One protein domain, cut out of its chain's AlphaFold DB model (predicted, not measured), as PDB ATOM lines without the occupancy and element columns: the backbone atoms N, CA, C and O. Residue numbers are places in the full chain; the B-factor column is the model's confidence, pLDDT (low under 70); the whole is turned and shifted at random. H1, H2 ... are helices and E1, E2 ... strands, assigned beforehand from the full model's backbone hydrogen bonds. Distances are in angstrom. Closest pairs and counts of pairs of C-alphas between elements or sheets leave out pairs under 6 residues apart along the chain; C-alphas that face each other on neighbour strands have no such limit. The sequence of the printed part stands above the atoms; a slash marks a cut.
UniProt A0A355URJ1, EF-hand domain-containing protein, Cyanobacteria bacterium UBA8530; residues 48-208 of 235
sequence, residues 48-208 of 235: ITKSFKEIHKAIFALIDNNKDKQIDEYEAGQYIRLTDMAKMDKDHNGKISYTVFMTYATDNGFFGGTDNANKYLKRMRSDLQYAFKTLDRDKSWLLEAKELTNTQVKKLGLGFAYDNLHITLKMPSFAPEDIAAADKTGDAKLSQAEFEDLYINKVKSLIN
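AT A GLANCE: This is residues 48 to 208 of the 235 residues of the protein "EF-hand domain-containing protein" of Cyanobacteria bacterium UBA8530 (UniProt A0A355URJ1). The model is an elongated body of two lobes: at one end H2, H3 and H4 gather round the small strand pair E1 and E2, and the larger lobe holds H5 to H8 and the hairpin E3 and E4. H1 reaches from one lobe to the other, side by side with H8, while the hairpin covers residues 199 to 207 of H8, and H5 and H7 pack at steep angles nearer its start. The printed part has 161 residues, mostly helix, in the order H1 E1 H2 H3 E2 H4 H5 H6 E3 E4 H7 H8; both two-stranded sheets are antiparallel. It is compact, with a radius of gyration of the C-alphas of 17.4 A, and spans 56 by 32 by 27 A.

HOW THE PARTS SIT: H1, residues 48 to 63, touches H8, residues 192 to 207, at a shallow tilt of 10 degrees, the same way, closest at the C-alphas of Ile 55 and Lys 204, 5.9 A. E1, residues 70 to 72, is antiparallel to E2, residues 95 to 97, with N 71 and O 96 within hydrogen-bond range at 2.8 A. H2, residues 73 to 76, touches H3, residues 82 to 88, closest at the C-alphas of Ala 76 and Met 85, 7.7 A. H4, residues 98 to 107, touches residues 53 to 60 of H1 at a steep tilt of 41 degrees, opposite ways, closest at the C-alphas of His 56 and Met 102, 6.8 A. H5, residues 117 to 135, touches H6, residues 150 to 156, closest at the C-alphas of Leu 135 and Gln 152, 6.9 A. H5 touches H8 at a steep tilt of 69 degrees, only just short of about perpendicular, closest at the C-alphas of Phe 132 and Gln 192, 6.5 A. E3, residues 159 to 162, and E4, residues 167 to 170, form a hairpin, with N 160 and O 169 2.9 A apart. H7, residues 176 to 182, touches H8, closest at the C-alphas of Ala 182 and Leu 198, 5.4 A. Every O i to N i+4 pair is within hydrogen-bond range in H4 to H8, 11 of 12 in H1 and 2 of 3 in H3; H2 is too short for one.

IN THESE COORDINATES: H1 begins at C-alpha 48, (-4.284, -18.659, -22.856), and is 22.4 A long. H5, 26.8 A, ends at C-alpha 135, (8.754, -6.968, -13.933). H8, 22.6 A, ends at C-alpha 207, (-14.257, -5.488, -20.118).

THE WHOLE: The C-alphas farthest apart, of His 92 and Asp 138, are 56.6 A apart. The printed part has no cut; the link H5 to H6 is long. Residues 48 to 49 and 108 to 115 have pLDDT under 70.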
ATOM      1  N   ILE A  48      -4.118 -19.820 -21.968       66.94
ATOM      2  CA  ILE A  48      -4.284 -18.659 -22.856       66.94
ATOM      3  C   ILE A  48      -5.384 -18.893 -23.905       66.94
ATOM      4  O   ILE A  48      -6.217 -18.017 -24.133       66.94
ATOM      5  N   THR A  49      -5.438 -20.079 -24.516       67.62
ATOM      6  CA  THR A  49      -6.445 -20.401 -25.544       67.62
ATOM      7  C   THR A  49      -7.865 -20.431 -24.966       67.62
ATOM      8  O   THR A  49      -8.795 -19.881 -25.559       67.62
ATOM      9  N   LYS A  50      -8.047 -21.047 -23.791       71.94
ATOM     10  CA  LYS A  50      -9.333 -21.084 -23.078       71.94
ATOM     11  C   LYS A  50      -9.750 -19.682 -22.638       71.94
ATOM     12  O   LYS A  50     -10.879 -19.267 -22.888       71.94
ATOM     13  N   SER A  51      -8.814 -18.939 -22.062       74.31
ATOM     14  CA  SER A  51      -8.971 -17.550 -21.638       74.31
ATOM     15  C   SER A  51      -9.364 -16.616 -22.775       74.31
ATOM     16  O   SER A  51     -10.117 -15.670 -22.562       74.31
ATOM     17  N   PHE A  52      -8.931 -16.906 -24.000       78.12
ATOM     18  CA  PHE A  52      -9.276 -16.086 -25.150       78.12
ATOM     19  C   PHE A  52     -10.761 -16.154 -25.518       78.12
ATOM     20  O   PHE A  52     -11.390 -15.122 -25.753       78.12
ATOM     21  N   LYS A  53     -11.360 -17.351 -25.463       81.75
ATOM     22  CA  LYS A  53     -12.818 -17.502 -25.610       81.75
ATOM     23  C   LYS A  53     -13.561 -16.735 -24.521       81.75
ATOM     24  O   LYS A  53     -14.568 -16.099 -24.799       81.75
ATOM     25  N   GLU A  54     -13.055 -16.760 -23.291       84.00
ATOM     26  CA  GLU A  54     -13.651 -16.026 -22.171       84.00
ATOM     27  C   GLU A  54     -13.555 -14.502 -22.334       84.00
ATOM     28  O   GLU A  54     -14.476 -13.789 -21.940       84.00
ATOM     29  N   ILE A  55     -12.489 -13.993 -22.960       85.81
ATOM     30  CA  ILE A  55     -12.394 -12.580 -23.345       85.81
ATOM     31  C   ILE A  55     -13.460 -12.243 -24.388       85.81
ATOM     32  O   ILE A  55     -14.167 -11.257 -24.217       85.81
ATOM     33  N   HIS A  56     -13.645 -13.061 -25.429       87.31
ATOM     34  CA  HIS A  56     -14.708 -12.824 -26.417       87.31
ATOM     35  C   HIS A  56     -16.104 -12.843 -25.803       87.31
ATOM     36  O   HIS A  56     -16.917 -11.994 -26.149       87.31
ATOM     37  N   LYS A  57     -16.368 -13.738 -24.845       88.44
ATOM     38  CA  LYS A  57     -17.625 -13.731 -24.080       88.44
ATOM     39  C   LYS A  57     -17.825 -12.428 -23.315       88.44
ATOM     40  O   LYS A  57     -18.911 -11.859 -23.353       88.44
ATOM     41  N   ALA A  58     -16.779 -11.959 -22.634       88.88
ATOM     42  CA  ALA A  58     -16.824 -10.695 -21.912       88.88
ATOM     43  C   ALA A  58     -17.059  -9.516 -22.867       88.88
ATOM     44  O   ALA A  58     -17.831  -8.625 -22.537       88.88
ATOM     45  N   ILE A  59     -16.442  -9.534 -24.054       89.75
ATOM     46  CA  ILE A  59     -16.650  -8.502 -25.074       89.75
ATOM     47  C   ILE A  59     -18.081  -8.541 -25.599       89.75
ATOM     48  O   ILE A  59     -18.706  -7.495 -25.676       89.75
ATOM     49  N   PHE A  60     -18.625  -9.718 -25.911       91.50
ATOM     50  CA  PHE A  60     -20.022  -9.822 -26.328       91.50
ATOM     51  C   PHE A  60     -20.948  -9.193 -25.282       91.50
ATOM     52  O   PHE A  60     -21.754  -8.342 -25.621       91.50
ATOM     53  N   ALA A  61     -20.765  -9.539 -24.006       90.25
ATOM     54  CA  ALA A  61     -21.552  -8.987 -22.904       90.25
ATOM     55  C   ALA A  61     -21.377  -7.473 -22.689       90.25
ATOM     56  O   ALA A  61     -22.263  -6.831 -22.137       90.25
ATOM     57  N   LEU A  62     -20.222  -6.913 -23.061       90.00
ATOM     58  CA  LEU A  62     -19.993  -5.468 -23.049       90.00
ATOM     59  C   LEU A  62     -20.793  -4.771 -24.159       90.00
ATOM     60  O   LEU A  62     -21.253  -3.650 -23.963       90.00
ATOM     61  N   ILE A  63     -20.910  -5.414 -25.322       91.19
ATOM     62  CA  ILE A  63     -21.566  -4.848 -26.503       91.19
ATOM     63  C   ILE A  63     -23.089  -5.019 -26.411       91.19
ATOM     64  O   ILE A  63     -23.802  -4.047 -26.635       91.19
ATOM     65  N   ASP A  64     -23.564  -6.212 -26.037       91.62
ATOM     66  CA  ASP A  64     -24.972  -6.563 -25.772       91.62
ATOM     67  C   ASP A  64     -25.465  -5.854 -24.497       91.62
ATOM     68  O   ASP A  64     -25.526  -6.409 -23.393       91.62
ATOM     69  N   ASN A  65     -25.734  -4.560 -24.642       88.44
ATOM     70  CA  ASN A  65     -26.071  -3.662 -23.549       88.44
ATOM     71  C   ASN A  65     -27.499  -3.912 -23.049       88.44
ATOM     72  O   ASN A  65     -27.769  -3.771 -21.851       88.44
ATOM     73  N   ASN A  66     -28.414  -4.281 -23.949       89.44
ATOM     74  CA  ASN A  66     -29.801  -4.586 -23.604       89.44
ATOM     75  C   ASN A  66     -29.990  -6.025 -23.062       89.44
ATOM     76  O   ASN A  66     -31.012  -6.296 -22.423       89.44
ATOM     77  N   LYS A  67     -28.978  -6.894 -23.210       89.44
ATOM     78  CA  LYS A  67     -28.925  -8.287 -22.734       89.44
ATOM     79  C   LYS A  67     -29.930  -9.211 -23.418       89.44
ATOM     80  O   LYS A  67     -30.398 -10.176 -22.799       89.44
ATOM     81  N   ASP A  68     -30.271  -8.942 -24.673       89.94
ATOM     82  CA  ASP A  68     -31.175  -9.770 -25.476       89.94
ATOM     83  C   ASP A  68     -30.457 -10.940 -26.179       89.94
ATOM     84  O   ASP A  68     -31.095 -11.745 -26.869       89.94
ATOM     85  N   LYS A  69     -29.149 -11.104 -25.915       90.00
ATOM     86  CA  LYS A  69     -28.251 -12.111 -26.507       90.00
ATOM     87  C   LYS A  69     -28.001 -11.901 -27.997       90.00
ATOM     88  O   LYS A  69     -27.558 -12.832 -28.690       90.00
ATOM     89  N   GLN A  70     -28.263 -10.701 -28.488       93.44
ATOM     90  CA  GLN A  70     -27.983 -10.258 -29.839       93.44
ATOM     91  C   GLN A  70     -27.264  -8.910 -29.763       93.44
ATOM     92  O   GLN A  70     -27.294  -8.227 -28.753       93.44
ATOM     93  N   ILE A  71     -26.528  -8.579 -30.816       92.75
ATOM     94  CA  ILE A  71     -25.897  -7.270 -30.972       92.75
ATOM     95  C   ILE A  71     -26.531  -6.626 -32.191       92.75
ATOM     96  O   ILE A  71     -26.377  -7.144 -33.302       92.75
ATOM     97  N   ASP A  72     -27.227  -5.516 -31.995       92.44
ATOM     98  CA  ASP A  72     -27.729  -4.698 -33.098       92.44
ATOM     99  C   ASP A  72     -26.727  -3.608 -33.534       92.44
ATOM    100  O   ASP A  72     -25.616  -3.490 -33.009       92.44
ATOM    101  N   GLU A  73     -27.092  -2.820 -34.548       89.25
ATOM    102  CA  GLU A  73     -26.230  -1.763 -35.097       89.25
ATOM    103  C   GLU A  73     -25.919  -0.659 -34.071       89.25
ATOM    104  O   GLU A  73     -24.811  -0.110 -34.057       89.25
ATOM    105  N   TYR A  74     -26.874  -0.345 -33.192       89.94
ATOM    106  CA  TYR A  74     -26.719   0.698 -32.182       89.94
ATOM    107  C   TYR A  74     -25.749   0.261 -31.084       89.94
ATOM    108  O   TYR A  74     -24.930   1.060 -30.625       89.94
ATOM    109  N   GLU A  75     -25.800  -1.011 -30.700       91.06
ATOM    110  CA  GLU A  75     -24.877  -1.638 -29.754       91.06
ATOM    111  C   GLU A  75     -23.473  -1.814 -30.350       91.06
ATOM    112  O   GLU A  75     -22.460  -1.525 -29.702       91.06
ATOM    113  N   ALA A  76     -23.398  -2.215 -31.621       87.75
ATOM    114  CA  ALA A  76     -22.151  -2.444 -32.339       87.75
ATOM    115  C   ALA A  76     -21.310  -1.171 -32.531       87.75
ATOM    116  O   ALA A  76     -20.081  -1.250 -32.493       87.75
ATOM    117  N   GLY A  77     -21.934  -0.009 -32.746       82.12
ATOM    118  CA  GLY A  77     -21.306   1.148 -33.399       82.12
ATOM    119  C   GLY A  77     -19.983   1.663 -32.811       82.12
ATOM    120  O   GLY A  77     -19.126   2.135 -33.560       82.12
ATOM    121  N   GLN A  78     -19.768   1.572 -31.496       84.50
ATOM    122  CA  GLN A  78     -18.512   2.028 -30.874       84.50
ATOM    123  C   GLN A  78     -17.403   0.960 -30.845       84.50
ATOM    124  O   GLN A  78     -16.238   1.299 -30.631       84.50
ATOM    125  N   TYR A  79     -17.746  -0.308 -31.084       88.50
ATOM    126  CA  TYR A  79     -16.844  -1.452 -30.932       88.50
ATOM    127  C   TYR A  79     -16.595  -2.177 -32.260       88.50
ATOM    128  O   TYR A  79     -15.460  -2.441 -32.637       88.50
ATOM    129  N   ILE A  80     -17.645  -2.487 -33.013       87.94
ATOM    130  CA  ILE A  80     -17.573  -3.302 -34.224       87.94
ATOM    131  C   ILE A  80     -17.670  -2.397 -35.451       87.94
ATOM    132  O   ILE A  80     -18.542  -1.538 -35.561       87.94
ATOM    133  N   ARG A  81     -16.781  -2.609 -36.424       84.81
ATOM    134  CA  ARG A  81     -16.881  -1.939 -37.726       84.81
ATOM    135  C   ARG A  81     -18.104  -2.453 -38.481       84.81
ATOM    136  O   ARG A  81     -18.308  -3.662 -38.561       84.81
ATOM    137  N   LEU A  82     -18.829  -1.560 -39.155       83.81
ATOM    138  CA  LEU A  82     -19.982  -1.927 -39.995       83.81
ATOM    139  C   LEU A  82     -19.648  -3.027 -41.017       83.81
ATOM    140  O   LEU A  82     -20.444  -3.928 -41.255       83.81
ATOM    141  N   THR A  83     -18.433  -3.009 -41.575       85.06
ATOM    142  CA  THR A  83     -17.960  -4.046 -42.505       85.06
ATOM    143  C   THR A  83     -17.859  -5.433 -41.883       85.06
ATOM    144  O   THR A  83     -18.004  -6.423 -42.591       85.06
ATOM    145  N   ASP A  84     -17.551  -5.525 -40.591       86.62
ATOM    146  CA  ASP A  84     -17.455  -6.802 -39.884       86.62
ATOM    147  C   ASP A  84     -18.827  -7.258 -39.392       86.62
ATOM    148  O   ASP A  84     -19.140  -8.440 -39.500       86.62
ATOM    149  N   MET A  85     -19.687  -6.322 -38.977       87.81
ATOM    150  CA  MET A  85     -21.097  -6.609 -38.704       87.81
ATOM    151  C   MET A  85     -21.795  -7.198 -39.938       87.81
ATOM    152  O   MET A  85     -22.383  -8.268 -39.844       87.81
ATOM    153  N   ALA A  86     -21.622  -6.597 -41.118       87.50
ATOM    154  CA  ALA A  86     -22.201  -7.101 -42.367       87.50
ATOM    155  C   ALA A  86     -21.699  -8.504 -42.771       87.50
ATOM    156  O   ALA A  86     -22.410  -9.243 -43.443       87.50
ATOM    157  N   LYS A  87     -20.479  -8.900 -42.375       87.75
ATOM    158  CA  LYS A  87     -19.979 -10.272 -42.603       87.75
ATOM    159  C   LYS A  87     -20.594 -11.287 -41.639       87.75
ATOM    160  O   LYS A  87     -20.651 -12.474 -41.965       87.75
ATOM    161  N   MET A  88     -20.977 -10.840 -40.444       89.56
ATOM    162  CA  MET A  88     -21.615 -11.666 -39.422       89.56
ATOM    163  C   MET A  88     -23.124 -11.813 -39.672       89.56
ATOM    164  O   MET A  88     -23.649 -12.911 -39.500       89.56
ATOM    165  N   ASP A  89     -23.793 -10.754 -40.132       90.31
ATOM    166  CA  ASP A  89     -25.234 -10.700 -40.432       90.31
ATOM    167  C   ASP A  89     -25.576 -11.406 -41.759       90.31
ATOM    168  O   ASP A  89     -25.891 -10.784 -42.777       90.31
ATOM    169  N   LYS A  90     -25.441 -12.737 -41.776       86.62
ATOM    170  CA  LYS A  90     -25.669 -13.561 -42.977       86.62
ATOM    171  C   LYS A  90     -27.139 -13.675 -43.371       86.62
ATOM    172  O   LYS A  90     -27.420 -13.980 -44.526       86.62
ATOM    173  N   ASP A  91     -28.049 -13.507 -42.421       89.50
ATOM    174  CA  ASP A  91     -29.495 -13.547 -42.634       89.50
ATOM    175  C   ASP A  91     -30.109 -12.155 -42.843       89.50
ATOM    176  O   ASP A  91     -31.310 -12.059 -43.091       89.50
ATOM    177  N   HIS A  92     -29.285 -11.100 -42.842       89.06
ATOM    178  CA  HIS A  92     -29.669  -9.717 -43.136       89.06
ATOM    179  C   HIS A  92     -30.780  -9.191 -42.219       89.06
ATOM    180  O   HIS A  92     -31.661  -8.442 -42.652       89.06
ATOM    181  N   ASN A  93     -30.756  -9.606 -40.953       90.06
ATOM    182  CA  ASN A  93     -31.742  -9.214 -39.950       90.06
ATOM    183  C   ASN A  93     -31.269  -8.015 -39.099       90.06
ATOM    184  O   ASN A  93     -32.018  -7.542 -38.242       90.06
ATOM    185  N   GLY A  94     -30.045  -7.520 -39.334       89.38
ATOM    186  CA  GLY A  94     -29.438  -6.404 -38.610       89.38
ATOM    187  C   GLY A  94     -28.965  -6.750 -37.196       89.38
ATOM    188  O   GLY A  94     -28.669  -5.838 -36.423       89.38
ATOM    189  N   LYS A  95     -28.910  -8.036 -36.835       92.94
ATOM    190  CA  LYS A  95     -28.619  -8.526 -35.485       92.94
ATOM    191  C   LYS A  95     -27.626  -9.683 -35.493       92.94
ATOM    192  O   LYS A  95     -27.770 -10.679 -36.194       92.94
ATOM    193  N   ILE A  96     -26.629  -9.603 -34.621       93.38
ATOM    194  CA  ILE A  96     -25.603 -10.636 -34.474       93.38
ATOM    195  C   ILE A  96     -25.866 -11.442 -33.210       93.38
ATOM    196  O   ILE A  96     -25.654 -10.962 -32.100       93.38
ATOM    197  N   SER A  97     -26.287 -12.698 -33.361       93.12
ATOM    198  CA  SER A  97     -26.433 -13.593 -32.208       93.12
ATOM    199  C   SER A  97     -25.086 -13.913 -31.553       93.12
ATOM    200  O   SER A  97     -24.040 -13.942 -32.210       93.12
ATOM    201  N   TYR A  98     -25.126 -14.269 -30.268       90.25
ATOM    202  CA  TYR A  98     -23.966 -14.769 -29.525       90.25
ATOM    203  C   TYR A  98     -23.157 -15.831 -30.287       90.25
ATOM    204  O   TYR A  98     -21.935 -15.735 -30.397       90.25
ATOM    205  N   THR A  99     -23.824 -16.840 -30.851       90.44
ATOM    206  CA  THR A  99     -23.154 -17.940 -31.560       90.44
ATOM    207  C   THR A  99     -22.422 -17.445 -32.806       90.44
ATOM    208  O   THR A  99     -21.288 -17.858 -33.062       90.44
ATOM    209  N   VAL A 100     -23.043 -16.536 -33.563       90.94
ATOM    210  CA  VAL A 100     -22.440 -15.940 -34.762       90.94
ATOM    211  C   VAL A 100     -21.225 -15.103 -34.379       90.94
ATOM    212  O   VAL A 100     -20.157 -15.284 -34.968       90.94
ATOM    213  N   PHE A 101     -21.352 -14.260 -33.353       90.69
ATOM    214  CA  PHE A 101     -20.242 -13.460 -32.843       90.69
ATOM    215  C   PHE A 101     -19.069 -14.341 -32.400       90.69
ATOM    216  O   PHE A 101     -17.941 -14.125 -32.835       90.69
ATOM    217  N   MET A 102     -19.320 -15.365 -31.579       87.25
ATOM    218  CA  MET A 102     -18.271 -16.255 -31.068       87.25
ATOM    219  C   MET A 102     -17.571 -17.028 -32.188       87.25
ATOM    220  O   MET A 102     -16.349 -17.182 -32.157       87.25
ATOM    221  N   THR A 103     -18.326 -17.479 -33.192       85.81
ATOM    222  CA  THR A 103     -17.763 -18.142 -34.378       85.81
ATOM    223  C   THR A 103     -16.848 -17.176 -35.125       85.81
ATOM    224  O   THR A 103     -15.669 -17.458 -35.309       85.81
ATOM    225  N   TYR A 104     -17.339 -15.979 -35.454       84.94
ATOM    226  CA  TYR A 104     -16.550 -14.968 -36.158       84.94
ATOM    227  C   TYR A 104     -15.291 -14.558 -35.377       84.94
ATOM    228  O   TYR A 104     -14.204 -14.448 -35.951       84.94
ATOM    229  N   ALA A 105     -15.415 -14.389 -34.059       82.12
ATOM    230  CA  ALA A 105     -14.329 -13.976 -33.182       82.12
ATOM    231  C   ALA A 105     -13.219 -15.029 -33.057       82.12
ATOM    232  O   ALA A 105     -12.041 -14.672 -32.995       82.12
ATOM    233  N   THR A 106     -13.577 -16.315 -33.044       76.31
ATOM    234  CA  THR A 106     -12.618 -17.417 -32.876       76.31
ATOM    235  C   THR A 106     -12.031 -17.924 -34.196       76.31
ATOM    236  O   THR A 106     -10.880 -18.361 -34.196       76.31
ATOM    237  N   ASP A 107     -12.753 -17.790 -35.315       73.25
ATOM    238  CA  ASP A 107     -12.359 -18.373 -36.607       73.25
ATOM    239  C   ASP A 107     -11.473 -17.499 -37.486       73.25
ATOM    240  O   ASP A 107     -10.877 -18.057 -38.400       73.25
ATOM    241  N   ASN A 108     -11.423 -16.176 -37.268       65.94
ATOM    242  CA  ASN A 108     -10.348 -15.230 -37.648       65.94
ATOM    243  C   ASN A 108     -10.832 -13.770 -37.811       65.94
ATOM    244  O   ASN A 108     -10.039 -12.867 -38.093       65.94
ATOM    245  N   GLY A 109     -12.135 -13.523 -37.667       60.41
ATOM    246  CA  GLY A 109     -12.804 -12.314 -38.140       60.41
ATOM    247  C   GLY A 109     -12.328 -11.006 -37.507       60.41
ATOM    248  O   GLY A 109     -12.310  -9.977 -38.180       60.41
ATOM    249  N   PHE A 110     -11.851 -11.045 -36.259       69.00
ATOM    250  CA  PHE A 110     -11.315  -9.869 -35.566       69.00
ATOM    251  C   PHE A 110      -9.779  -9.828 -35.484       69.00
ATOM    252  O   PHE A 110      -9.244  -8.967 -34.798       69.00
ATOM    253  N   PHE A 111      -9.014 -10.699 -36.152       64.69
ATOM    254  CA  PHE A 111      -7.535 -10.638 -36.081       64.69
ATOM    255  C   PHE A 111      -6.877  -9.850 -37.216       64.69
ATOM    256  O   PHE A 111      -5.661  -9.697 -37.218       64.69
ATOM    257  N   GLY A 112      -7.658  -9.297 -38.149       56.59
ATOM    258  CA  GLY A 112      -7.134  -8.439 -39.211       56.59
ATOM    259  C   GLY A 112      -6.406  -9.230 -40.298       56.59
ATOM    260  O   GLY A 112      -5.192  -9.138 -40.424       56.59
ATOM    261  N   GLY A 113      -7.162  -9.989 -41.096       55.78
ATOM    262  CA  GLY A 113      -6.814 -10.456 -42.451       55.78
ATOM    263  C   GLY A 113      -5.677 -11.479 -42.614       55.78
ATOM    264  O   GLY A 113      -5.846 -12.443 -43.353       55.78
ATOM    265  N   THR A 114      -4.524 -11.296 -41.965       53.75
ATOM    266  CA  THR A 114      -3.307 -12.121 -42.149       53.75
ATOM    267  C   THR A 114      -2.877 -12.888 -40.901       53.75
ATOM    268  O   THR A 114      -2.067 -13.826 -40.986       53.75
ATOM    269  N   ASP A 115      -3.413 -12.501 -39.746       61.25
ATOM    270  CA  ASP A 115      -3.248 -13.236 -38.503       61.25
ATOM    271  C   ASP A 115      -4.402 -14.210 -38.319       61.25
ATOM    272  O   ASP A 115      -5.569 -13.852 -38.442       61.25
ATOM    273  N   ASN A 116      -4.054 -15.460 -38.021       70.69
ATOM    274  CA  ASN A 116      -5.019 -16.410 -37.500       70.69
ATOM    275  C   ASN A 116      -4.988 -16.396 -35.967       70.69
ATOM    276  O   ASN A 116      -4.023 -15.900 -35.374       70.69
ATOM    277  N   ALA A 117      -6.007 -16.975 -35.330       71.38
ATOM    278  CA  ALA A 117      -6.096 -17.058 -33.869       71.38
ATOM    279  C   ALA A 117      -4.775 -17.521 -33.223       71.38
ATOM    280  O   ALA A 117      -4.288 -16.913 -32.274       71.38
ATOM    281  N   ASN A 118      -4.117 -18.528 -33.805       75.25
ATOM    282  CA  ASN A 118      -2.850 -19.054 -33.294       75.25
ATOM    283  C   ASN A 118      -1.701 -18.032 -33.331       75.25
ATOM    284  O   ASN A 118      -0.906 -17.978 -32.393       75.25
ATOM    285  N   LYS A 119      -1.580 -17.228 -34.395       77.19
ATOM    286  CA  LYS A 119      -0.565 -16.164 -34.475       77.19
ATOM    287  C   LYS A 119      -0.824 -15.074 -33.438       77.19
ATOM    288  O   LYS A 119       0.115 -14.669 -32.754       77.19
ATOM    289  N   TYR A 120      -2.079 -14.652 -33.285       77.19
ATOM    290  CA  TYR A 120      -2.459 -13.667 -32.275       77.19
ATOM    291  C   TYR A 120      -2.123 -14.163 -30.861       77.19
ATOM    292  O   TYR A 120      -1.442 -13.466 -30.113       77.19
ATOM    293  N   LEU A 121      -2.520 -15.394 -30.515       77.81
ATOM    294  CA  LEU A 121      -2.255 -15.982 -29.196       77.81
ATOM    295  C   LEU A 121      -0.754 -16.107 -28.910       77.81
ATOM    296  O   LEU A 121      -0.317 -15.825 -27.796       77.81
ATOM    297  N   LYS A 122       0.051 -16.480 -29.914       78.56
ATOM    298  CA  LYS A 122       1.517 -16.520 -29.784       78.56
ATOM    299  C   LYS A 122       2.110 -15.141 -29.511       78.56
ATOM    300  O   LYS A 122       2.981 -15.036 -28.652       78.56
ATOM    301  N   ARG A 123       1.642 -14.098 -30.208       79.75
ATOM    302  CA  ARG A 123       2.077 -12.716 -29.954       79.75
ATOM    303  C   ARG A 123       1.698 -12.278 -28.543       79.75
ATOM    304  O   ARG A 123       2.580 -11.888 -27.795       79.75
ATOM    305  N   MET A 124       0.434 -12.453 -28.154       81.19
ATOM    306  CA  MET A 124      -0.039 -12.108 -26.810       81.19
ATOM    307  C   MET A 124       0.783 -12.809 -25.722       81.19
ATOM    308  O   MET A 124       1.208 -12.174 -24.764       81.19
ATOM    309  N   ARG A 125       1.081 -14.104 -25.887       82.94
ATOM    310  CA  ARG A 125       1.958 -14.825 -24.958       82.94
ATOM    311  C   ARG A 125       3.375 -14.254 -24.938       82.94
ATOM    312  O   ARG A 125       3.939 -14.090 -23.865       82.94
ATOM    313  N   SER A 126       3.956 -13.960 -26.100       84.38
ATOM    314  CA  SER A 126       5.287 -13.347 -26.187       84.38
ATOM    315  C   SER A 126       5.334 -11.996 -25.465       84.38
ATOM    316  O   SER A 126       6.298 -11.714 -24.755       84.38
ATOM    317  N   ASP A 127       4.282 -11.190 -25.596       85.38
ATOM    318  CA  ASP A 127       4.163  -9.892 -24.931       85.38
ATOM    319  C   ASP A 127       4.043 -10.058 -23.407       85.38
ATOM    320  O   ASP A 127       4.712  -9.352 -22.652       85.38
ATOM    321  N   LEU A 128       3.266 -11.041 -22.937       88.50
ATOM    322  CA  LEU A 128       3.155 -11.368 -21.509       88.50
ATOM    323  C   LEU A 128       4.454 -11.943 -20.933       88.50
ATOM    324  O   LEU A 128       4.834 -11.598 -19.818       88.50
ATOM    325  N   GLN A 129       5.188 -12.748 -21.700       89.25
ATOM    326  CA  GLN A 129       6.517 -13.233 -21.319       89.25
ATOM    327  C   GLN A 129       7.530 -12.098 -21.194       89.25
ATOM    328  O   GLN A 129       8.347 -12.084 -20.271       89.25
ATOM    329  N   TYR A 130       7.492 -11.143 -22.123       90.00
ATOM    330  CA  TYR A 130       8.320  -9.946 -22.054       90.00
ATOM    331  C   TYR A 130       7.955  -9.085 -20.839       90.00
ATOM    332  O   TYR A 130       8.844  -8.654 -20.102       90.00
ATOM    333  N   ALA A 131       6.657  -8.886 -20.592       90.81
ATOM    334  CA  ALA A 131       6.148  -8.187 -19.418       90.81
ATOM    335  C   ALA A 131       6.645  -8.836 -18.122       90.81
ATOM    336  O   ALA A 131       7.241  -8.151 -17.293       90.81
ATOM    337  N   PHE A 132       6.483 -10.154 -17.997       91.75
ATOM    338  CA  PHE A 132       6.939 -10.937 -16.851       91.75
ATOM    339  C   PHE A 132       8.427 -10.712 -16.573       91.75
ATOM    340  O   PHE A 132       8.792 -10.253 -15.497       91.75
ATOM    341  N   LYS A 133       9.286 -10.924 -17.578       90.81
ATOM    342  CA  LYS A 133      10.745 -10.747 -17.448       90.81
ATOM    343  C   LYS A 133      11.166  -9.311 -17.145       90.81
ATOM    344  O   LYS A 133      12.241  -9.090 -16.605       90.81
ATOM    345  N   THR A 134      10.364  -8.331 -17.554       91.25
ATOM    346  CA  THR A 134      10.643  -6.916 -17.282       91.25
ATOM    347  C   THR A 134      10.254  -6.534 -15.853       91.25
ATOM    348  O   THR A 134      10.890  -5.664 -15.253       91.25
ATOM    349  N   LEU A 135       9.206  -7.162 -15.310       91.12
ATOM    350  CA  LEU A 135       8.754  -6.968 -13.933       91.12
ATOM    351  C   LEU A 135       9.628  -7.738 -12.932       91.12
ATOM    352  O   LEU A 135       9.906  -7.181 -11.875       91.12
ATOM    353  N   ASP A 136      10.099  -8.937 -13.293       92.38
ATOM    354  CA  ASP A 136      11.012  -9.788 -12.513       92.38
ATOM    355  C   ASP A 136      12.426  -9.188 -12.517       92.38
ATOM    356  O   ASP A 136      13.271  -9.456 -13.380       92.38
ATOM    357  N   ARG A 137      12.668  -8.276 -11.578       89.12
ATOM    358  CA  ARG A 137      13.898  -7.478 -11.524       89.12
ATOM    359  C   ARG A 137      15.049  -8.252 -10.912       89.12
ATOM    360  O   ARG A 137      16.200  -7.940 -11.232       89.12
ATOM    361  N   ASP A 138      14.755  -9.191 -10.020       91.75
ATOM    362  CA  ASP A 138      15.765 -10.041  -9.392       91.75
ATOM    363  C   ASP A 138      16.058 -11.326 -10.182       91.75
ATOM    364  O   ASP A 138      17.048 -12.000  -9.887       91.75
ATOM    365  N   LYS A 139      15.307 -11.577 -11.266       90.56
ATOM    366  CA  LYS A 139      15.455 -12.728 -12.171       90.56
ATOM    367  C   LYS A 139      15.238 -14.051 -11.446       90.56
ATOM    368  O   LYS A 139      15.880 -15.054 -11.775       90.56
ATOM    369  N   SER A 140      14.368 -14.045 -10.443       90.19
ATOM    370  CA  SER A 140      14.018 -15.235  -9.672       90.19
ATOM    371  C   SER A 140      13.067 -16.168 -10.417       90.19
ATOM    372  O   SER A 140      12.847 -17.288  -9.954       90.19
ATOM    373  N   TRP A 141      12.552 -15.751 -11.580       89.19
ATOM    374  CA  TRP A 141      11.485 -16.423 -12.326       89.19
ATOM    375  C   TRP A 141      10.151 -16.463 -11.582       89.19
ATOM    376  O   TRP A 141       9.270 -17.248 -11.938       89.19
ATOM    377  N   LEU A 142       9.998 -15.602 -10.577       91.94
ATOM    378  CA  LEU A 142       8.812 -15.452  -9.750       91.94
ATOM    379  C   LEU A 142       8.592 -13.960  -9.491       91.94
ATOM    380  O   LEU A 142       9.527 -13.245  -9.163       91.94
ATOM    381  N   LEU A 143       7.357 -13.488  -9.623       91.50
ATOM    382  CA  LEU A 143       7.016 -12.094  -9.356       91.50
ATOM    383  C   LEU A 143       6.541 -11.925  -7.924       91.50
ATOM    384  O   LEU A 143       5.538 -12.509  -7.514       91.50
ATOM    385  N   GLU A 144       7.218 -11.061  -7.182       90.81
ATOM    386  CA  GLU A 144       6.777 -10.652  -5.852       90.81
ATOM    387  C   GLU A 144       5.807  -9.462  -5.926       90.81
ATOM    388  O   GLU A 144       5.837  -8.649  -6.851       90.81
ATOM    389  N   ALA A 145       4.979  -9.263  -4.896       87.12
ATOM    390  CA  ALA A 145       4.039  -8.133  -4.849       87.12
ATOM    391  C   ALA A 145       4.720  -6.755  -5.035       87.12
ATOM    392  O   ALA A 145       4.156  -5.841  -5.641       87.12
ATOM    393  N   LYS A 146       5.971  -6.611  -4.570       87.94
ATOM    394  CA  LYS A 146       6.796  -5.398  -4.739       87.94
ATOM    395  C   LYS A 146       7.218  -5.134  -6.195       87.94
ATOM    396  O   LYS A 146       7.711  -4.048  -6.500       87.94
ATOM    397  N   GLU A 147       7.076  -6.124  -7.071       88.81
ATOM    398  CA  GLU A 147       7.390  -6.061  -8.501       88.81
ATOM    399  C   GLU A 147       6.163  -5.764  -9.368       88.81
ATOM    400  O   GLU A 147       6.293  -5.368 -10.525       88.81
ATOM    401  N   LEU A 148       4.971  -5.849  -8.775       87.19
ATOM    402  CA  LEU A 148       3.677  -5.617  -9.416       87.19
ATOM    403  C   LEU A 148       3.067  -4.255  -9.049       87.19
ATOM    404  O   LEU A 148       1.858  -4.036  -9.165       87.19
ATOM    405  N   THR A 149       3.892  -3.296  -8.619       82.88
ATOM    406  CA  THR A 149       3.402  -1.976  -8.202       82.88
ATOM    407  C   THR A 149       2.826  -1.181  -9.376       82.88
ATOM    408  O   THR A 149       3.260  -1.309 -10.522       82.88
ATOM    409  N   ASN A 150       1.908  -0.249  -9.085       78.44
ATOM    410  CA  ASN A 150       1.334   0.658 -10.090       78.44
ATOM    411  C   ASN A 150       2.411   1.375 -10.919       78.44
ATOM    412  O   ASN A 150       2.265   1.570 -12.120       78.44
ATOM    413  N   THR A 151       3.516   1.755 -10.278       83.25
ATOM    414  CA  THR A 151       4.640   2.420 -10.939       83.25
ATOM    415  C   THR A 151       5.294   1.523 -11.984       83.25
ATOM    416  O   THR A 151       5.586   1.993 -13.081       83.25
ATOM    417  N   GLN A 152       5.526   0.248 -11.666       83.31
ATOM    418  CA  GLN A 152       6.125  -0.714 -12.596       83.31
ATOM    419  C   GLN A 152       5.174  -1.047 -13.743       83.31
ATOM    420  O   GLN A 152       5.564  -0.917 -14.901       83.31
ATOM    421  N   VAL A 153       3.912  -1.355 -13.432       82.00
ATOM    422  CA  VAL A 153       2.882  -1.665 -14.438       82.00
ATOM    423  C   VAL A 153       2.676  -0.490 -15.404       82.00
ATOM    424  O   VAL A 153       2.650  -0.680 -16.620       82.00
ATOM    425  N   LYS A 154       2.630   0.750 -14.893       80.75
ATOM    426  CA  LYS A 154       2.538   1.960 -15.729       80.75
ATOM    427  C   LYS A 154       3.784   2.208 -16.568       80.75
ATOM    428  O   LYS A 154       3.644   2.607 -17.719       80.75
ATOM    429  N   LYS A 155       4.985   2.005 -16.015       83.75
ATOM    430  CA  LYS A 155       6.246   2.163 -16.763       83.75
ATOM    431  C   LYS A 155       6.355   1.164 -17.906       83.75
ATOM    432  O   LYS A 155       6.841   1.527 -18.968       83.75
ATOM    433  N   LEU A 156       5.886  -0.060 -17.684       85.81
ATOM    434  CA  LEU A 156       5.807  -1.089 -18.713       85.81
ATOM    435  C   LEU A 156       4.769  -0.747 -19.795       85.81
ATOM    436  O   LEU A 156       4.868  -1.239 -20.912       85.81
ATOM    437  N   GLY A 157       3.787   0.102 -19.476       83.19
ATOM    438  CA  GLY A 157       2.690   0.427 -20.384       83.19
ATOM    439  C   GLY A 157       1.749  -0.756 -20.597       83.19
ATOM    440  O   GLY A 157       1.163  -0.879 -21.669       83.19
ATOM    441  N   LEU A 158       1.622  -1.630 -19.591       85.19
ATOM    442  CA  LEU A 158       0.808  -2.834 -19.695       85.19
ATOM    443  C   LEU A 158      -0.650  -2.456 -19.987       85.19
ATOM    444  O   LEU A 158      -1.249  -1.597 -19.333       85.19
ATOM    445  N   GLY A 159      -1.226  -3.104 -20.986       85.50
ATOM    446  CA  GLY A 159      -2.578  -2.838 -21.449       85.50
ATOM    447  C   GLY A 159      -3.097  -3.991 -22.283       85.50
ATOM    448  O   GLY A 159      -2.396  -4.980 -22.497       85.50
ATOM    449  N   PHE A 160      -4.335  -3.858 -22.729       86.12
ATOM    450  CA  PHE A 160      -4.981  -4.790 -23.640       86.12
ATOM    451  C   PHE A 160      -5.584  -3.994 -24.788       86.12
ATOM    452  O   PHE A 160      -6.352  -3.062 -24.557       86.12
ATOM    453  N   ALA A 161      -5.230  -4.351 -26.016       82.44
ATOM    454  CA  ALA A 161      -5.782  -3.737 -27.209       82.44
ATOM    455  C   ALA A 161      -6.349  -4.819 -28.123       82.44
ATOM    456  O   ALA A 161      -5.726  -5.857 -28.365       82.44
ATOM    457  N   TYR A 162      -7.547  -4.551 -28.623       79.06
ATOM    458  CA  TYR A 162      -8.225  -5.358 -29.616       79.06
ATOM    459  C   TYR A 162      -8.621  -4.434 -30.766       79.06
ATOM    460  O   TYR A 162      -9.750  -3.957 -30.844       79.06
ATOM    461  N   ASP A 163      -7.662  -4.154 -31.648       70.19
ATOM    462  CA  ASP A 163      -7.771  -3.072 -32.635       70.19
ATOM    463  C   ASP A 163      -8.977  -3.216 -33.573       70.19
ATOM    464  O   ASP A 163      -9.617  -2.226 -33.916       70.19
ATOM    465  N   ASN A 164      -9.342  -4.444 -33.950       78.00
ATOM    466  CA  ASN A 164     -10.504  -4.684 -34.816       78.00
ATOM    467  C   ASN A 164     -11.853  -4.591 -34.085       78.00
ATOM    468  O   ASN A 164     -12.889  -4.587 -34.740       78.00
ATOM    469  N   LEU A 165     -11.835  -4.500 -32.753       79.69
ATOM    470  CA  LEU A 165     -13.008  -4.253 -31.914       79.69
ATOM    471  C   LEU A 165     -12.972  -2.858 -31.267       79.69
ATOM    472  O   LEU A 165     -13.755  -2.584 -30.365       79.69
ATOM    473  N   HIS A 166     -12.039  -1.988 -31.679       83.44
ATOM    474  CA  HIS A 166     -11.809  -0.653 -31.105       83.44
ATOM    475  C   HIS A 166     -11.729  -0.635 -29.560       83.44
ATOM    476  O   HIS A 166     -11.934   0.398 -28.922       83.44
ATOM    477  N   ILE A 167     -11.384  -1.769 -28.942       84.69
ATOM    478  CA  ILE A 167     -11.242  -1.900 -27.493       84.69
ATOM    479  C   ILE A 167      -9.793  -1.610 -27.138       84.69
ATOM    480  O   ILE A 167      -8.864  -2.236 -27.648       84.69
ATOM    481  N   THR A 168      -9.590  -0.667 -26.229       87.12
ATOM    482  CA  THR A 168      -8.285  -0.378 -25.640       87.12
ATOM    483  C   THR A 168      -8.451  -0.181 -24.146       87.12
ATOM    484  O   THR A 168      -9.164   0.714 -23.698       87.12
ATOM    485  N   LEU A 169      -7.746  -0.995 -23.371       85.88
ATOM    486  CA  LEU A 169      -7.752  -0.982 -21.920       85.88
ATOM    487  C   LEU A 169      -6.342  -0.691 -21.429       85.88
ATOM    488  O   LEU A 169      -5.366  -1.315 -21.850       85.88
ATOM    489  N   LYS A 170      -6.239   0.242 -20.491       85.12
ATOM    490  CA  LYS A 170      -5.009   0.450 -19.730       85.12
ATOM    491  C   LYS A 170      -5.069  -0.428 -18.497       85.12
ATOM    492  O   LYS A 170      -6.072  -0.392 -17.787       85.12
ATOM    493  N   MET A 171      -4.006  -1.182 -18.235       83.69
ATOM    494  CA  MET A 171      -3.968  -2.016 -17.044       83.69
ATOM    495  C   MET A 171      -3.726  -1.125 -15.817       83.69
ATOM    496  O   MET A 171      -2.725  -0.399 -15.781       83.69
ATOM    497  N   PRO A 172      -4.631  -1.114 -14.822       79.50
ATOM    498  CA  PRO A 172      -4.340  -0.498 -13.538       79.50
ATOM    499  C   PRO A 172      -3.329  -1.361 -12.768       79.50
ATOM    500  O   PRO A 172      -2.915  -2.425 -13.223       79.50
ATOM    501  N   SER A 173      -2.938  -0.923 -11.573       79.94
ATOM    502  CA  SER A 173      -2.233  -1.816 -10.650       79.94
ATOM    503  C   SER A 173      -3.081  -3.032 -10.296       79.94
ATOM    504  O   SER A 173      -4.306  -2.931 -10.189       79.94
ATOM    505  N   PHE A 174      -2.407  -4.149 -10.048       86.06
ATOM    506  CA  PHE A 174      -3.022  -5.329  -9.459       86.06
ATOM    507  C   PHE A 174      -3.241  -5.083  -7.970       86.06
ATOM    508  O   PHE A 174      -2.339  -4.597  -7.280       86.06
ATOM    509  N   ALA A 175      -4.457  -5.340  -7.496       84.50
ATOM    510  CA  ALA A 175      -4.745  -5.237  -6.077       84.50
ATOM    511  C   ALA A 175      -4.138  -6.455  -5.347       84.50
ATOM    512  O   ALA A 175      -4.003  -7.514  -5.967       84.50
ATOM    513  N   PRO A 176      -3.742  -6.342  -4.068       85.19
ATOM    514  CA  PRO A 176      -3.191  -7.473  -3.318       85.19
ATOM    515  C   PRO A 176      -4.086  -8.718  -3.343       85.19
ATOM    516  O   PRO A 176      -3.586  -9.833  -3.450       85.19
ATOM    517  N   GLU A 177      -5.403  -8.529  -3.309       86.38
ATOM    518  CA  GLU A 177      -6.403  -9.588  -3.434       86.38
ATOM    519  C   GLU A 177      -6.389 -10.274  -4.809       86.38
ATOM    520  O   GLU A 177      -6.561 -11.488  -4.875       86.38
ATOM    521  N   ASP A 178      -6.122  -9.533  -5.891       86.50
ATOM    522  CA  ASP A 178      -5.998 -10.104  -7.237       86.50
ATOM    523  C   ASP A 178      -4.745 -10.991  -7.322       86.50
ATOM    524  O   ASP A 178      -4.782 -12.078  -7.892       86.50
ATOM    525  N   ILE A 179      -3.635 -10.531  -6.727       86.81
ATOM    526  CA  ILE A 179      -2.363 -11.270  -6.666       86.81
ATOM    527  C   ILE A 179      -2.544 -12.549  -5.844       86.81
ATOM    528  O   ILE A 179      -2.175 -13.624  -6.306       86.81
ATOM    529  N   ALA A 180      -3.167 -12.454  -4.669       87.31
ATOM    530  CA  ALA A 180      -3.431 -13.611  -3.815       87.31
ATOM    531  C   ALA A 180      -4.367 -14.635  -4.479       87.31
ATOM    532  O   ALA A 180      -4.189 -15.832  -4.297       87.31
ATOM    533  N   ALA A 181      -5.350 -14.186  -5.266       86.06
ATOM    534  CA  ALA A 181      -6.228 -15.083  -6.019       86.06
ATOM    535  C   ALA A 181      -5.517 -15.773  -7.199       86.06
ATOM    536  O   ALA A 181      -5.958 -16.834  -7.648       86.06
ATOM    537  N   ALA A 182      -4.455 -15.161  -7.728       87.62
ATOM    538  CA  ALA A 182      -3.656 -15.716  -8.812       87.62
ATOM    539  C   ALA A 182      -2.564 -16.681  -8.326       87.62
ATOM    540  O   ALA A 182      -2.201 -17.573  -9.087       87.62
ATOM    541  N   ASP A 183      -2.078 -16.525  -7.092       88.94
ATOM    542  CA  ASP A 183      -1.128 -17.438  -6.450       88.94
ATOM    543  C   ASP A 183      -1.812 -18.769  -6.102       88.94
ATOM    544  O   ASP A 183      -2.472 -18.934  -5.074       88.94
ATOM    545  N   LYS A 184      -1.671 -19.741  -7.000       85.06
ATOM    546  CA  LYS A 184      -2.249 -21.081  -6.864       85.06
ATOM    547  C   LYS A 184      -1.375 -21.988  -6.009       85.06
ATOM    548  O   LYS A 184      -1.855 -23.026  -5.553       85.06
ATOM    549  N   THR A 185      -0.104 -21.638  -5.836       84.94
ATOM    550  CA  THR A 185       0.859 -22.437  -5.070       84.94
ATOM    551  C   THR A 185       0.907 -22.057  -3.591       84.94
ATOM    552  O   THR A 185       1.281 -22.892  -2.765       84.94
ATOM    553  N   GLY A 186       0.462 -20.848  -3.244       87.25
ATOM    554  CA  GLY A 186       0.458 -20.304  -1.890       87.25
ATOM    555  C   GLY A 186       1.831 -19.826  -1.414       87.25
ATOM    556  O   GLY A 186       2.047 -19.736  -0.203       87.25
ATOM    557  N   ASP A 187       2.775 -19.567  -2.325       86.56
ATOM    558  CA  ASP A 187       4.142 -19.138  -1.999       86.56
ATOM    559  C   ASP A 187       4.307 -17.606  -1.916       86.56
ATOM    560  O   ASP A 187       5.404 -17.104  -1.648       86.56
ATOM    561  N   ALA A 188       3.203 -16.867  -2.072       87.94
ATOM    562  CA  ALA A 188       3.112 -15.410  -2.124       87.94
ATOM    563  C   ALA A 188       3.892 -14.772  -3.287       87.94
ATOM    564  O   ALA A 188       4.184 -13.567  -3.260       87.94
ATOM    565  N   LYS A 189       4.218 -15.560  -4.312       90.50
ATOM    566  CA  LYS A 189       4.839 -15.120  -5.556       90.50
ATOM    567  C   LYS A 189       4.021 -15.634  -6.735       90.50
ATOM    568  O   LYS A 189       3.171 -16.500  -6.601       90.50
ATOM    569  N   LEU A 190       4.243 -15.047  -7.907       90.12
ATOM    570  CA  LEU A 190       3.574 -15.486  -9.127       90.12
ATOM    571  C   LEU A 190       4.588 -16.037 -10.114       90.12
ATOM    572  O   LEU A 190       5.471 -15.321 -10.589       90.12
ATOM    573  N   SER A 191       4.413 -17.294 -10.494       90.38
ATOM    574  CA  SER A 191       5.028 -17.841 -11.699       90.38
ATOM    575  C   SER A 191       4.508 -17.138 -12.960       90.38
ATOM    576  O   SER A 191       3.507 -16.416 -12.945       90.38
ATOM    577  N   GLN A 192       5.161 -17.374 -14.101       88.69
ATOM    578  CA  GLN A 192       4.715 -16.815 -15.383       88.69
ATOM    579  C   GLN A 192       3.265 -17.201 -15.715       88.69
ATOM    580  O   GLN A 192       2.508 -16.362 -16.196       88.69
ATOM    581  N   ALA A 193       2.865 -18.444 -15.437       84.81
ATOM    582  CA  ALA A 193       1.508 -18.912 -15.712       84.81
ATOM    583  C   ALA A 193       0.467 -18.209 -14.822       84.81
ATOM    584  O   ALA A 193      -0.586 -17.800 -15.305       84.81
ATOM    585  N   GLU A 194       0.777 -18.009 -13.542       88.69
ATOM    586  CA  GLU A 194      -0.103 -17.304 -12.602       88.69
ATOM    587  C   GLU A 194      -0.199 -15.810 -12.927       88.69
ATOM    588  O   GLU A 194      -1.271 -15.215 -12.830       88.69
ATOM    589  N   PHE A 195       0.893 -15.204 -13.397       90.62
ATOM    590  CA  PHE A 195       0.874 -13.839 -13.915       90.62
ATOM    591  C   PHE A 195       0.016 -13.703 -15.184       90.62
ATOM    592  O   PHE A 195      -0.744 -12.740 -15.314       90.62
ATOM    593  N   GLU A 196       0.106 -14.654 -16.118       87.75
ATOM    594  CA  GLU A 196      -0.756 -14.689 -17.307       87.75
ATOM    595  C   GLU A 196      -2.237 -14.798 -16.904       87.75
ATOM    596  O   GLU A 196      -3.070 -14.044 -17.411       87.75
ATOM    597  N   ASP A 197      -2.565 -15.660 -15.938       86.25
ATOM    598  CA  ASP A 197      -3.919 -15.789 -15.386       86.25
ATOM    599  C   ASP A 197      -4.412 -14.501 -14.715       86.25
ATOM    600  O   ASP A 197      -5.526 -14.043 -14.993       86.25
ATOM    601  N   LEU A 198      -3.577 -13.881 -13.875       89.12
ATOM    602  CA  LEU A 198      -3.849 -12.587 -13.248       89.12
ATOM    603  C   LEU A 198      -4.178 -11.525 -14.301       89.12
ATOM    604  O   LEU A 198      -5.191 -10.828 -14.196       89.12
ATOM    605  N   TYR A 199      -3.338 -11.415 -15.333       89.44
ATOM    606  CA  TYR A 199      -3.523 -10.462 -16.421       89.44
ATOM    607  C   TYR A 199      -4.860 -10.682 -17.132       89.44
ATOM    608  O   TYR A 199      -5.642  -9.739 -17.275       89.44
ATOM    609  N   ILE A 200      -5.157 -11.918 -17.542       86.88
ATOM    610  CA  ILE A 200      -6.403 -12.250 -18.243       86.88
ATOM    611  C   ILE A 200      -7.618 -11.948 -17.368       86.88
ATOM    612  O   ILE A 200      -8.583 -11.346 -17.843       86.88
ATOM    613  N   ASN A 201      -7.597 -12.352 -16.098       86.81
ATOM    614  CA  ASN A 201      -8.705 -12.099 -15.181       86.81
ATOM    615  C   ASN A 201      -8.939 -10.598 -15.010       86.81
ATOM    616  O   ASN A 201     -10.087 -10.142 -15.039       86.81
ATOM    617  N   LYS A 202      -7.861  -9.809 -14.949       88.44
ATOM    618  CA  LYS A 202      -7.966  -8.353 -14.903       88.44
ATOM    619  C   LYS A 202      -8.560  -7.787 -16.189       88.44
ATOM    620  O   LYS A 202      -9.494  -6.993 -16.101       88.44
ATOM    621  N   VAL A 203      -8.117  -8.241 -17.365       89.06
ATOM    622  CA  VAL A 203      -8.723  -7.868 -18.659       89.06
ATOM    623  C   VAL A 203     -10.223  -8.158 -18.653       89.06
ATOM    624  O   VAL A 203     -11.013  -7.262 -18.933       89.06
ATOM    625  N   LYS A 204     -10.635  -9.368 -18.259       87.56
ATOM    626  CA  LYS A 204     -12.053  -9.749 -18.184       87.56
ATOM    627  C   LYS A 204     -12.850  -8.827 -17.261       87.56
ATOM    628  O   LYS A 204     -13.913  -8.367 -17.661       87.56
ATOM    629  N   SER A 205     -12.327  -8.514 -16.072       86.81
ATOM    630  CA  SER A 205     -12.993  -7.601 -15.130       86.81
ATOM    631  C   SER A 205     -13.112  -6.166 -15.651       86.81
ATOM    632  O   SER A 205     -14.063  -5.470 -15.320       86.81
ATOM    633  N   LEU A 206     -12.162  -5.719 -16.479       87.69
ATOM    634  CA  LEU A 206     -12.184  -4.380 -17.069       87.69
ATOM    635  C   LEU A 206     -13.150  -4.297 -18.253       87.69
ATOM    636  O   LEU A 206     -13.748  -3.248 -18.467       87.69
ATOM    637  N   ILE A 207     -13.299  -5.388 -19.008       87.62
ATOM    638  CA  ILE A 207     -14.257  -5.488 -20.118       87.62
ATOM    639  C   ILE A 207     -15.681  -5.632 -19.580       87.62
ATOM    640  O   ILE A 207     -16.579  -4.936 -20.033       87.62
ATOM    641  N   ASN A 208     -15.889  -6.526 -18.615       83.38
ATOM    642  CA  ASN A 208     -17.203  -6.838 -18.065       83.38
ATOM    643  C   ASN A 208     -17.139  -6.934 -16.529       83.38
ATOM    644  O   ASN A 208     -17.071  -8.037 -15.973       83.38
TER     645      ASN A 208